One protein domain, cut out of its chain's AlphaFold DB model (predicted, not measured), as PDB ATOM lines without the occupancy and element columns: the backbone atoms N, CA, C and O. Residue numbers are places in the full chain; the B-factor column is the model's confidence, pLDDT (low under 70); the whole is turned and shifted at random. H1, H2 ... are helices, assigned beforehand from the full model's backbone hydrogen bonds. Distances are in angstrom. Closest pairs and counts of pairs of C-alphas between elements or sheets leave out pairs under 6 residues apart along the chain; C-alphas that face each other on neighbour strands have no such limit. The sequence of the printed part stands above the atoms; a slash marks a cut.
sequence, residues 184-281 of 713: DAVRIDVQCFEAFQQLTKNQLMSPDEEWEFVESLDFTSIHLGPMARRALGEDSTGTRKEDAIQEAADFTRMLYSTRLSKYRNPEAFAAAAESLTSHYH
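This is residues 184 to 281 of the 713 residues of the protein "Anaphase-promoting complex subunit cut9" of Ophiostoma piceae (strain UAMH 11346) (UniProt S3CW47). One long helix, H5, runs through the domain, and most of the other helices gather round its last half: H3 runs beside it the opposite way, H6 crosses it on another side, and the short helices H1 and H2 are on the side away from H6. H4 is at the other end of H5, where residues 234 to 239 stick out. The printed part has 98 residues with six named helices, H1 to H6 in that order, and no named strand; the class is all helix. It is only just compact, close to loose, with a radius of gyration of the C-alphas of 14.9 A, and it spans 45 by 31 by 18 A.

Find C-alpha 184 at (230.040, 242.280, 199.368), where H1 begins; it ends at residue 188, 6.2 A away. H2 follows at residues 193 to 201, 11.6 A long, and H3 at residues 207 to 216, 14.5 A. Look next for H4 at residues 226 to 232, 10.0 A long. From C-alpha 238 at (212.473, 242.401, 175.466), H5 runs to residue 259 and is 32.2 A long. H6 takes residues 266 to 278, 18.0 A, and ends at C-alpha 278 at (222.951, 268.003, 180.294).

Begin at H5. It touches H6 with residues 251 to 258 alone, closest at the C-alphas of Met 254 and Ala 272, 5.3 A apart; they run opposite ways at a steep tilt of 55 degrees. It touches H3 with residues 253 to 257 alone, closest at the C-alphas of Val 214 and Tyr 256, 7.4 A apart, opposite ways at a shallow tilt of 7 degrees. H2 is close to H5 but not clearly touching, the closest C-alphas being those of Thr 200 and Arg 259, 7.2 A. H4 is likewise close to H5 but not clearly touching, with the C-alphas of Leu 232 and Lys 241 closest, 7.4 A, at a steep tilt of 58 degrees. H1 and H2 touch only at the corner by their link, where the C-alphas of Val 186 and Ala 195 are closest, 6.5 A. H1 and H3 are near each other, while H2 and H3 are only just apart, closest at 8.3 A. Along the backbones of H1, H2, H4 and H6 every O i to N i+4 pair is within hydrogen-bond range; H3 has 5 of 6 and H5 17 of 18.

The C-alphas farthest apart are those of Asp 235 and Tyr 263, 46.1 A. The printed part has no cut, and no link between its helices is long. Look for low confidence at residues 225 to 239, which are under 70; the mean pLDDT of the printed part is 82.1.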
ATOM      1  N   ASP A 184     230.870 243.442 199.695       84.81
ATOM      2  CA  ASP A 184     230.040 242.280 199.368       84.81
ATOM      3  C   ASP A 184     228.555 242.641 199.269       84.81
ATOM      4  O   ASP A 184     227.866 242.147 198.380       84.81
ATOM      5  N   ALA A 185     228.065 243.541 200.124       84.94
ATOM      6  CA  ALA A 185     226.694 244.035 200.060       84.94
ATOM      7  C   ALA A 185     226.366 244.689 198.716       84.94
ATOM      8  O   ALA A 185     225.370 244.341 198.088       84.94
ATOM      9  N   VAL A 186     227.232 245.598 198.261       86.88
ATOM     10  CA  VAL A 186     227.046 246.321 196.995       86.88
ATOM     11  C   VAL A 186     227.261 245.390 195.792       86.88
ATOM     12  O   VAL A 186     226.601 245.543 194.771       86.88
ATOM     13  N   ARG A 187     228.125 244.369 195.909       86.62
ATOM     14  CA  ARG A 187     228.269 243.313 194.885       86.62
ATOM     15  C   ARG A 187     227.015 242.447 194.743       86.62
ATOM     16  O   ARG A 187     226.748 241.954 193.650       86.62
ATOM     17  N   ILE A 188     226.290 242.209 195.837       82.75
ATOM     18  CA  ILE A 188     225.027 241.454 195.828       82.75
ATOM     19  C   ILE A 188     223.893 242.320 195.274       82.75
ATOM     20  O   ILE A 188     223.105 241.844 194.459       82.75
ATOM     21  N   ASP A 189     223.809 243.571 195.724       83.31
ATOM     22  CA  ASP A 189     222.807 244.534 195.286       83.31
ATOM     23  C   ASP A 189     223.449 245.901 195.038       83.31
ATOM     24  O   ASP A 189     223.736 246.663 195.965       83.31
ATOM     25  N   VAL A 190     223.618 246.230 193.757       85.50
ATOM     26  CA  VAL A 190     224.202 247.503 193.329       85.50
ATOM     27  C   VAL A 190     223.338 248.690 193.763       85.50
ATOM     28  O   VAL A 190     223.870 249.779 193.942       85.50
ATOM     29  N   GLN A 191     222.034 248.503 194.004       85.38
ATOM     30  CA  GLN A 191     221.121 249.567 194.440       85.38
ATOM     31  C   GLN A 191     221.232 249.872 195.947       85.38
ATOM     32  O   GLN A 191     220.615 250.826 196.426       85.38
ATOM     33  N   CYS A 192     222.030 249.107 196.704       87.00
ATOM     34  CA  CYS A 192     222.267 249.320 198.131       87.00
ATOM     35  C   CYS A 192     223.219 250.508 198.381       87.00
ATOM     36  O   CYS A 192     224.379 250.350 198.775       87.00
ATOM     37  N   PHE A 193     222.713 251.727 198.163       88.69
ATOM     38  CA  PHE A 193     223.492 252.960 198.312       88.69
ATOM     39  C   PHE A 193     224.001 253.179 199.741       88.69
ATOM     40  O   PHE A 193     225.067 253.745 199.927       88.69
ATOM     41  N   GLU A 194     223.291 252.708 200.764       87.19
ATOM     42  CA  GLU A 194     223.704 252.875 202.164       87.19
ATOM     43  C   GLU A 194     225.043 252.191 202.457       87.19
ATOM     44  O   GLU A 194     225.894 252.767 203.133       87.19
ATOM     45  N   ALA A 195     225.257 250.982 201.925       86.44
ATOM     46  CA  ALA A 195     226.527 250.272 202.068       86.44
ATOM     47  C   ALA A 195     227.649 251.005 201.322       86.44
ATOM     48  O   ALA A 195     228.735 251.199 201.870       86.44
ATOM     49  N   PHE A 196     227.361 251.484 200.109       88.75
ATOM     50  CA  PHE A 196     228.293 252.300 199.334       88.75
ATOM     51  C   PHE A 196     228.638 253.622 200.042       88.75
ATOM     52  O   PHE A 196     229.805 253.995 200.129       88.75
ATOM     53  N   GLN A 197     227.653 254.291 200.641       88.56
ATOM     54  CA  GLN A 197     227.842 255.522 201.403       88.56
ATOM     55  C   GLN A 197     228.699 255.291 202.650       88.56
ATOM     56  O   GLN A 197     229.505 256.149 202.988       88.56
ATOM     57  N   GLN A 198     228.561 254.160 203.350       86.88
ATOM     58  CA  GLN A 198     229.436 253.858 204.492       86.88
ATOM     59  C   GLN A 198     230.889 253.613 204.069       86.88
ATOM     60  O   GLN A 198     231.795 253.977 204.820       86.88
ATOM     61  N   LEU A 199     231.117 253.029 202.888       86.44
ATOM     62  CA  LEU A 199     232.462 252.845 202.337       86.44
ATOM     63  C   LEU A 199     233.138 254.187 202.036       86.44
ATOM     64  O   LEU A 199     234.278 254.392 202.454       86.44
ATOM     65  N   THR A 200     232.429 255.098 201.364       85.94
ATOM     66  CA  THR A 200     232.967 256.408 200.963       85.94
ATOM     67  C   THR A 200     233.034 257.391 202.134       85.94
ATOM     68  O   THR A 200     234.075 257.998 202.369       85.94
ATOM     69  N   LYS A 201     231.972 257.504 202.948       84.56
ATOM     70  CA  LYS A 201     231.911 258.424 204.104       84.56
ATOM     71  C   LYS A 201     233.008 258.148 205.132       84.56
ATOM     72  O   LYS A 201     233.594 259.087 205.660       84.56
ATOM     73  N   ASN A 202     233.269 256.874 205.426       82.50
ATOM     74  CA  ASN A 202     234.294 256.485 206.398       82.50
ATOM     75  C   ASN A 202     235.676 256.293 205.753       82.50
ATOM     76  O   ASN A 202     236.609 255.921 206.458       82.50
ATOM     77  N   GLN A 203     235.811 256.535 204.441       83.25
ATOM     78  CA  GLN A 203     237.061 256.396 203.690       83.25
ATOM     79  C   GLN A 203     237.718 255.032 203.952       83.25
ATOM     80  O   GLN A 203     238.843 254.955 204.437       83.25
ATOM     81  N   LEU A 204     236.990 253.938 203.702       83.56
ATOM     82  CA  LEU A 204     237.470 252.569 203.961       83.56
ATOM     83  C   LEU A 204     238.243 251.955 202.783       83.56
ATOM     84  O   LEU A 204     238.819 250.881 202.936       83.56
ATOM     85  N   MET A 205     238.241 252.615 201.626       85.00
ATOM     86  CA  MET A 205     238.905 252.181 200.393       85.00
ATOM     87  C   MET A 205     239.896 253.257 199.958       85.00
ATOM     88  O   MET A 205     239.638 254.443 200.160       85.00
ATOM     89  N   SER A 206     241.031 252.858 199.386       84.94
ATOM     90  CA  SER A 206     241.933 253.824 198.754       84.94
ATOM     91  C   SER A 206     241.291 254.398 197.480       84.94
ATOM     92  O   SER A 206     240.432 253.738 196.888       84.94
ATOM     93  N   PRO A 207     241.719 255.581 196.999       84.69
ATOM     94  CA  PRO A 207     241.227 256.138 195.737       84.69
ATOM     95  C   PRO A 207     241.368 255.167 194.556       84.69
ATOM     96  O   PRO A 207     240.524 255.147 193.662       84.69
ATOM     97  N   ASP A 208     242.406 254.326 194.560       84.31
ATOM     98  CA  ASP A 208     242.604 253.313 193.525       84.31
ATOM     99  C   ASP A 208     241.576 252.177 193.618       84.31
ATOM    100  O   ASP A 208     240.978 251.800 192.607       84.31
ATOM    101  N   GLU A 209     241.355 251.665 194.832       86.50
ATOM    102  CA  GLU A 209     240.389 250.598 195.109       86.50
ATOM    103  C   GLU A 209     238.948 251.046 194.857       86.50
ATOM    104  O   GLU A 209     238.126 250.242 194.428       86.50
ATOM    105  N   GLU A 210     238.630 252.315 195.113       88.12
ATOM    106  CA  GLU A 210     237.309 252.901 194.873       88.12
ATOM    107  C   GLU A 210     236.877 252.769 193.406       88.12
ATOM    108  O   GLU A 210     235.768 252.308 193.119       88.12
ATOM    109  N   TRP A 211     237.765 253.131 192.478       87.50
ATOM    110  CA  TRP A 211     237.500 253.047 191.041       87.50
ATOM    111  C   TRP A 211     237.465 251.601 190.544       87.50
ATOM    112  O   TRP A 211     236.512 251.223 189.862       87.50
ATOM    113  N   GLU A 212     238.431 250.769 190.949       88.81
ATOM    114  CA  GLU A 212     238.440 249.339 190.602       88.81
ATOM    115  C   GLU A 212     237.172 248.638 191.111       88.81
ATOM    116  O   GLU A 212     236.575 247.805 190.423       88.81
ATOM    117  N   PHE A 213     236.713 249.009 192.309       89.94
ATOM    118  CA  PHE A 213     235.497 248.466 192.882       89.94
ATOM    119  C   PHE A 213     234.275 248.829 192.042       89.94
ATOM    120  O   PHE A 213     233.533 247.919 191.674       89.94
ATOM    121  N   VAL A 214     234.083 250.107 191.695       88.50
ATOM    122  CA  VAL A 214     232.950 250.548 190.864       88.50
ATOM    123  C   VAL A 214     232.983 249.888 189.486       88.50
ATOM    124  O   VAL A 214     231.942 249.439 189.014       88.50
ATOM    125  N   GLU A 215     234.154 249.735 188.868       87.62
ATOM    126  CA  GLU A 215     234.303 249.019 187.593       87.62
ATOM    127  C   GLU A 215     233.985 247.519 187.700       87.62
ATOM    128  O   GLU A 215     233.488 246.920 186.745       87.62
ATOM    129  N   SER A 216     234.218 246.906 188.865       90.00
ATOM    130  CA  SER A 216     233.932 245.486 189.101       90.00
ATOM    131  C   SER A 216     232.443 245.158 189.295       90.00
ATOM    132  O   SER A 216     232.071 243.980 189.266       90.00
ATOM    133  N   LEU A 217     231.585 246.163 189.518       88.00
ATOM    134  CA  LEU A 217     230.168 245.962 189.830       88.00
ATOM    135  C   LEU A 217     229.337 245.586 188.596       88.00
ATOM    136  O   LEU A 217     229.456 246.169 187.517       88.00
ATOM    137  N   ASP A 218     228.405 244.647 188.783       85.38
ATOM    138  CA  ASP A 218     227.448 244.257 187.747       85.38
ATOM    139  C   ASP A 218     226.192 245.141 187.775       85.38
ATOM    140  O   ASP A 218     225.150 244.780 188.332       85.38
ATOM    141  N   PHE A 219     226.271 246.299 187.120       83.12
ATOM    142  CA  PHE A 219     225.133 247.214 186.972       83.12
ATOM    143  C   PHE A 219     223.986 246.647 186.116       83.12
ATOM    144  O   PHE A 219     222.891 247.203 186.129       83.12
ATOM    145  N   THR A 220     224.173 245.529 185.401       78.12
ATOM    146  CA  THR A 220     223.089 244.925 184.599       78.12
ATOM    147  C   THR A 220     222.048 244.197 185.454       78.12
ATOM    148  O   THR A 220     220.965 243.859 184.975       78.12
ATOM    149  N   SER A 221     222.348 243.993 186.739       76.69
ATOM    150  CA  SER A 221     221.469 243.350 187.718       76.69
ATOM    151  C   SER A 221     220.366 244.263 188.287       76.69
ATOM    152  O   SER A 221     219.516 243.785 189.042       76.69
ATOM    153  N   ILE A 222     220.334 245.550 187.909       80.94
ATOM    154  CA  ILE A 222     219.402 246.552 188.451       80.94
ATOM    155  C   ILE A 222     217.937 246.154 188.236       80.94
ATOM    156  O   ILE A 222     217.500 245.777 187.143       80.94
ATOM    157  N   HIS A 223     217.137 246.292 189.294       74.50
ATOM    158  CA  HIS A 223     215.714 245.997 189.261       74.50
ATOM    159  C   HIS A 223     214.872 247.262 189.066       74.50
ATOM    160  O   HIS A 223     214.830 248.160 189.908       74.50
ATOM    161  N   LEU A 224     214.116 247.296 187.965       74.12
ATOM    162  CA  LEU A 224     213.125 248.341 187.714       74.12
ATOM    163  C   LEU A 224     211.915 248.174 188.647       74.12
ATOM    164  O   LEU A 224     211.267 247.119 188.696       74.12
ATOM    165  N   GLY A 225     211.575 249.245 189.365       69.25
ATOM    166  CA  GLY A 225     210.434 249.279 190.278       69.25
ATOM    167  C   GLY A 225     209.085 249.013 189.584       69.25
ATOM    168  O   GLY A 225     208.964 249.094 188.359       69.25
ATOM    169  N   PRO A 226     208.023 248.693 190.346       64.06
ATOM    170  CA  PRO A 226     206.700 248.401 189.788       64.06
ATOM    171  C   PRO A 226     206.104 249.571 188.986       64.06
ATOM    172  O   PRO A 226     205.431 249.329 187.988       64.06
ATOM    173  N   MET A 227     206.391 250.828 189.349       65.69
ATOM    174  CA  MET A 227     205.976 252.000 188.561       65.69
ATOM    175  C   MET A 227     206.696 252.090 187.211       65.69
ATOM    176  O   MET A 227     206.039 252.282 186.192       65.69
ATOM    177  N   ALA A 228     208.013 251.875 187.183       68.75
ATOM    178  CA  ALA A 228     208.792 251.865 185.943       68.75
ATOM    179  C   ALA A 228     208.353 250.722 185.011       68.75
ATOM    180  O   ALA A 228     208.166 250.922 183.814       68.75
ATOM    181  N   ARG A 229     208.078 249.536 185.574       68.00
ATOM    182  CA  ARG A 229     207.536 248.391 184.822       68.00
ATOM    183  C   ARG A 229     206.149 248.664 184.236       68.00
ATOM    184  O   ARG A 229     205.883 248.237 183.118       68.00
ATOM    185  N   ARG A 230     205.288 249.398 184.950       65.88
ATOM    186  CA  ARG A 230     203.982 249.840 184.426       65.88
ATOM    187  C   ARG A 230     204.128 250.894 183.329       65.88
ATOM    188  O   ARG A 230     203.414 250.813 182.338       65.88
ATOM    189  N   ALA A 231     205.054 251.841 183.480       67.81
ATOM    190  CA  ALA A 231     205.319 252.881 182.482       67.81
ATOM    191  C   ALA A 231     205.879 252.313 181.164       67.81
ATOM    192  O   ALA A 231     205.563 252.821 180.091       67.81
ATOM    193  N   LEU A 232     206.662 251.232 181.234       65.00
ATOM    194  CA  LEU A 232     207.176 250.516 180.062       65.00
ATOM    195  C   LEU A 232     206.108 249.657 179.357       65.00
ATOM    196  O   LEU A 232     206.301 249.303 178.198       65.00
ATOM    197  N   GLY A 233     204.971 249.381 180.006       57.81
ATOM    198  CA  GLY A 233     203.924 248.478 179.521       57.81
ATOM    199  C   GLY A 233     204.285 247.001 179.729       57.81
ATOM    200  O   GLY A 233     205.418 246.578 179.497       57.81
ATOM    201  N   GLU A 234     203.320 246.183 180.162       57.22
ATOM    202  CA  GLU A 234     203.544 244.740 180.377       57.22
ATOM    203  C   GLU A 234     203.987 244.031 179.078       57.22
ATOM    204  O   GLU A 234     204.878 243.175 179.126       57.22
ATOM    205  N   ASP A 235     203.498 244.514 177.928       53.50
ATOM    206  CA  ASP A 235     203.692 243.958 176.580       53.50
ATOM    207  C   ASP A 235     204.927 244.471 175.814       53.50
ATOM    208  O   ASP A 235     205.119 244.109 174.650       53.50
ATOM    209  N   SER A 236     205.780 245.324 176.399       56.16
ATOM    210  CA  SER A 236     206.933 245.830 175.643       56.16
ATOM    211  C   SER A 236     207.938 244.716 175.333       56.16
ATOM    212  O   SER A 236     208.305 243.922 176.208       56.16
ATOM    213  N   THR A 237     208.397 244.684 174.077       58.22
ATOM    214  CA  THR A 237     209.409 243.752 173.563       58.22
ATOM    215  C   THR A 237     210.654 243.747 174.452       58.22
ATOM    216  O   THR A 237     211.031 244.787 174.997       58.22
ATOM    217  N   GLY A 238     211.301 242.583 174.593       62.97
ATOM    218  CA  GLY A 238     212.473 242.401 175.466       62.97
ATOM    219  C   GLY A 238     213.566 243.455 175.262       62.97
ATOM    220  O   GLY A 238     214.102 243.956 176.241       62.97
ATOM    221  N   THR A 239     213.770 243.901 174.019       67.31
ATOM    222  CA  THR A 239     214.733 244.948 173.645       67.31
ATOM    223  C   THR A 239     214.512 246.280 174.364       67.31
ATOM    224  O   THR A 239     215.439 246.812 174.951       67.31
ATOM    225  N   ARG A 240     213.274 246.794 174.437       70.44
ATOM    226  CA  ARG A 240     212.996 248.086 175.098       70.44
ATOM    227  C   ARG A 240     213.190 248.019 176.618       70.44
ATOM    228  O   ARG A 240     213.482 249.030 177.249       70.44
ATOM    229  N   LYS A 241     212.992 246.836 177.212       70.69
ATOM    230  CA  LYS A 241     213.263 246.600 178.639       70.69
ATOM    231  C   LYS A 241     214.769 246.501 178.893       70.69
ATOM    232  O   LYS A 241     215.227 247.036 179.893       70.69
ATOM    233  N   GLU A 242     215.517 245.859 177.997       75.81
ATOM    234  CA  GLU A 242     216.981 245.769 178.058       75.81
ATOM    235  C   GLU A 242     217.645 247.145 177.896       75.81
ATOM    236  O   GLU A 242     218.489 247.494 178.718       75.81
ATOM    237  N   ASP A 243     217.192 247.965 176.943       80.75
ATOM    238  CA  ASP A 243     217.696 249.331 176.741       80.75
ATOM    239  C   ASP A 243     217.459 250.214 177.981       80.75
ATOM    240  O   ASP A 243     218.356 250.922 178.427       80.75
ATOM    241  N   ALA A 244     216.276 250.119 178.601       81.12
ATOM    242  CA  ALA A 244     215.957 250.868 179.820       81.12
ATOM    243  C   ALA A 244     216.775 250.409 181.042       81.12
ATOM    244  O   ALA A 244     217.102 251.216 181.912       81.12
ATOM    245  N   ILE A 245     217.102 249.114 181.134       82.44
ATOM    246  CA  ILE A 245     217.992 248.590 182.182       82.44
ATOM    247  C   ILE A 245     219.418 249.091 181.951       82.44
ATOM    248  O   ILE A 245     220.084 249.465 182.913       82.44
ATOM    249  N   GLN A 246     219.870 249.138 180.697       85.19
ATOM    250  CA  GLN A 246     221.188 249.655 180.348       85.19
ATOM    251  C   GLN A 246     221.306 251.154 180.656       85.19
ATOM    252  O   GLN A 246     222.272 251.572 181.286       85.19
ATOM    253  N   GLU A 247     220.291 251.949 180.320       86.44
ATOM    254  CA  GLU A 247     220.249 253.373 180.670       86.44
ATOM    255  C   GLU A 247     220.270 253.583 182.195       86.44
ATOM    256  O   GLU A 247     221.034 254.403 182.705       86.44
ATOM    257  N   ALA A 248     219.493 252.798 182.950       86.44
ATOM    258  CA  ALA A 248     219.505 252.846 184.412       86.44
ATOM    259  C   ALA A 248     220.858 252.408 185.009       86.44
ATOM    260  O   ALA A 248     221.291 252.953 186.030       86.44
ATOM    261  N   ALA A 249     221.534 251.444 184.379       87.31
ATOM    262  CA  ALA A 249     222.871 250.990 184.745       87.31
ATOM    263  C   ALA A 249     223.916 252.086 184.550       87.31
ATOM    264  O   ALA A 249     224.694 252.360 185.466       87.31
ATOM    265  N   ASP A 250     223.896 252.745 183.396       87.44
ATOM    266  CA  ASP A 250     224.819 253.830 183.083       87.44
ATOM    267  C   ASP A 250     224.574 255.035 183.997       87.44
ATOM    268  O   ASP A 250     225.523 255.572 184.571       87.44
ATOM    269  N   PHE A 251     223.308 255.379 184.246       90.12
ATOM    270  CA  PHE A 251     222.925 256.419 185.199       90.12
ATOM    271  C   PHE A 251     223.415 256.132 186.625       90.12
ATOM    272  O   PHE A 251     224.038 256.986 187.256       90.12
ATOM    273  N   THR A 252     223.194 254.914 187.126       89.81
ATOM    274  CA  THR A 252     223.629 254.521 188.479       89.81
ATOM    275  C   THR A 252     225.151 254.538 188.598       89.81
ATOM    276  O   THR A 252     225.684 255.011 189.603       89.81
ATOM    277  N   ARG A 253     225.865 254.092 187.557       90.38
ATOM    278  CA  ARG A 253     227.329 254.164 187.509       90.38
ATOM    279  C   ARG A 253     227.815 255.610 187.577       90.38
ATOM    280  O   ARG A 253     228.674 255.902 188.400       90.38
ATOM    281  N   MET A 254     227.231 256.511 186.781       90.19
ATOM    282  CA  MET A 254     227.580 257.937 186.807       90.19
ATOM    283  C   MET A 254     227.368 258.544 188.196       90.19
ATOM    284  O   MET A 254     228.255 259.231 188.700       90.19
ATOM    285  N   LEU A 255     226.245 258.238 188.858       91.12
ATOM    286  CA  LEU A 255     225.995 258.687 190.231       91.12
ATOM    287  C   LEU A 255     227.062 258.179 191.207       91.12
ATOM    288  O   LEU A 255     227.547 258.950 192.034       91.12
ATOM    289  N   TYR A 256     227.469 256.912 191.109       91.56
ATOM    290  CA  TYR A 256     228.483 256.351 192.009       91.56
ATOM    291  C   TYR A 256     229.853 256.979 191.756       91.56
ATOM    292  O   TYR A 256     230.515 257.374 192.714       91.56
ATOM    293  N   SER A 257     230.228 257.198 190.491       90.00
ATOM    294  CA  SER A 257     231.445 257.927 190.115       90.00
ATOM    295  C   SER A 257     231.489 259.348 190.690       90.00
ATOM    296  O   SER A 257     232.561 259.831 191.058       90.00
ATOM    297  N   THR A 258     230.340 260.020 190.857       89.88
ATOM    298  CA  THR A 258     230.314 261.354 191.487       89.88
ATOM    299  C   THR A 258     230.674 261.351 192.971       89.88
ATOM    300  O   THR A 258     231.116 262.377 193.479       89.88
ATOM    301  N   ARG A 259     230.564 260.214 193.663       88.88
ATOM    302  CA  ARG A 259     230.867 260.081 195.098       88.88
ATOM    303  C   ARG A 259     232.287 259.601 195.401       88.88
ATOM    304  O   ARG A 259     232.664 259.597 196.567       88.88
ATOM    305  N   LEU A 260     233.042 259.187 194.385       88.00
ATOM    306  CA  LEU A 260     234.419 258.717 194.553       88.00
ATOM    307  C   LEU A 260     235.391 259.878 194.769       88.00
ATOM    308  O   LEU A 260     235.099 261.029 194.415       88.00
ATOM    309  N   SER A 261     236.567 259.541 195.291       83.38
ATOM    310  CA  SER A 261     237.706 260.438 195.444       83.38
ATOM    311  C   SER A 261     238.122 261.098 194.121       83.38
ATOM    312  O   SER A 261     238.093 260.478 193.053       83.38
ATOM    313  N   LYS A 262     238.511 262.378 194.195       83.12
ATOM    314  CA  LYS A 262     238.766 263.245 193.027       83.12
ATOM    315  C   LYS A 262     240.212 263.259 192.532       83.12
ATOM    316  O   LYS A 262     240.460 263.855 191.495       83.12
ATOM    317  N   TYR A 263     241.135 262.582 193.219       76.06
ATOM    318  CA  TYR A 263     242.557 262.603 192.858       76.06
ATOM    319  C   TYR A 263     242.857 261.866 191.541       76.06
ATOM    320  O   TYR A 263     243.505 262.441 190.685       76.06
ATOM    321  N   ARG A 264     242.335 260.640 191.348       76.12
ATOM    322  CA  ARG A 264     242.776 259.738 190.261       76.12
ATOM    323  C   ARG A 264     242.232 260.056 188.866       76.12
ATOM    324  O   ARG A 264     242.948 259.978 187.881       76.12
ATOM    325  N   ASN A 265     240.926 260.312 188.769       80.44
ATOM    326  CA  ASN A 265     240.217 260.424 187.487       80.44
ATOM    327  C   ASN A 265     239.292 261.656 187.467       80.44
ATOM    328  O   ASN A 265     238.061 261.502 187.426       80.44
ATOM    329  N   PRO A 266     239.846 262.882 187.495       82.19
ATOM    330  CA  PRO A 266     239.046 264.103 187.421       82.19
ATOM    331  C   PRO A 266     238.282 264.213 186.090       82.19
ATOM    332  O   PRO A 266     237.132 264.648 186.087       82.19
ATOM    333  N   GLU A 267     238.850 263.734 184.977       84.00
ATOM    334  CA  GLU A 267     238.197 263.738 183.658       84.00
ATOM    335  C   GLU A 267     236.942 262.857 183.614       84.00
ATOM    336  O   GLU A 267     235.889 263.281 183.137       84.00
ATOM    337  N   ALA A 268     237.023 261.636 184.156       85.56
ATOM    338  CA  ALA A 268     235.880 260.725 184.206       85.56
ATOM    339  C   ALA A 268     234.749 261.303 185.068       85.56
ATOM    340  O   ALA A 268     233.570 261.167 184.736       85.56
ATOM    341  N   PHE A 269     235.108 261.990 186.156       88.12
ATOM    342  CA  PHE A 269     234.151 262.736 186.959       88.12
ATOM    343  C   PHE A 269     233.530 263.901 186.178       88.12
ATOM    344  O   PHE A 269     232.309 264.043 186.204       88.12
ATOM    345  N   ALA A 270     234.329 264.703 185.468       87.38
ATOM    346  CA  ALA A 270     233.837 265.826 184.674       87.38
ATOM    347  C   ALA A 270     232.849 265.360 183.590       87.38
ATOM    348  O   ALA A 270     231.751 265.907 183.491       87.38
ATOM    349  N   ALA A 271     233.175 264.283 182.869       89.56
ATOM    350  CA  ALA A 271     232.296 263.684 181.864       89.56
ATOM    351  C   ALA A 271     230.980 263.157 182.470       89.56
ATOM    352  O   ALA A 271     229.899 263.367 181.908       89.56
ATOM    353  N   ALA A 272     231.046 262.503 183.636       88.50
ATOM    354  CA  ALA A 272     229.857 262.045 184.352       88.50
ATOM    355  C   ALA A 272     228.999 263.223 184.846       88.50
ATOM    356  O   ALA A 272     227.780 263.210 184.686       88.50
ATOM    357  N   ALA A 273     229.619 264.266 185.404       89.31
ATOM    358  CA  ALA A 273     228.928 265.452 185.900       89.31
ATOM    359  C   ALA A 273     228.268 266.258 184.770       89.31
ATOM    360  O   ALA A 273     227.128 266.712 184.920       89.31
ATOM    361  N   GLU A 274     228.938 266.397 183.624       90.69
ATOM    362  CA  GLU A 274     228.381 267.038 182.431       90.69
ATOM    363  C   GLU A 274     227.200 266.237 181.880       90.69
ATOM    364  O   GLU A 274     226.149 266.811 181.594       90.69
ATOM    365  N   SER A 275     227.319 264.909 181.816       91.19
ATOM    366  CA  SER A 275     226.232 264.032 181.366       91.19
ATOM    367  C   SER A 275     225.014 264.113 182.292       91.19
ATOM    368  O   SER A 275     223.885 264.267 181.827       91.19
ATOM    369  N   LEU A 276     225.221 264.093 183.612       90.88
ATOM    370  CA  LEU A 276     224.151 264.255 184.605       90.88
ATOM    371  C   LEU A 276     223.479 265.635 184.523       90.88
ATOM    372  O   LEU A 276     222.266 265.751 184.703       90.88
ATOM    373  N   THR A 277     224.241 266.679 184.203       91.75
ATOM    374  CA  THR A 277     223.715 268.043 184.067       91.75
ATOM    375  C   THR A 277     222.940 268.232 182.762       91.75
ATOM    376  O   THR A 277     221.836 268.776 182.774       91.75
ATOM    377  N   SER A 278     223.495 267.777 181.638       90.69
ATOM    378  CA  SER A 278     222.951 268.003 180.294       90.69
ATOM    379  C   SER A 278     221.812 267.044 179.945       90.69
ATOM    380  O   SER A 278     220.739 267.499 179.551       90.69
ATOM    381  N   HIS A 279     222.013 265.734 180.127       88.38
ATOM    382  CA  HIS A 279     221.043 264.707 179.739       88.38
ATOM    383  C   HIS A 279     219.944 264.496 180.783       88.38
ATOM    384  O   HIS A 279     218.799 264.245 180.414       88.38
ATOM    385  N   TYR A 280     220.270 264.614 182.075       88.31
ATOM    386  CA  TYR A 280     219.337 264.317 183.172       88.31
ATOM    387  C   TYR A 280     218.876 265.555 183.957       88.31
ATOM    388  O   TYR A 280     218.072 265.421 184.878       88.31
ATOM    389  N   HIS A 281     219.354 266.753 183.602       91.31
ATOM    390  CA  HIS A 281     218.988 268.023 184.244       91.31
ATOM    391  C   HIS A 281     219.212 268.056 185.770       91.31
ATOM    392  O   HIS A 281     218.501 268.748 186.498       91.31
TER     393      HIS A 281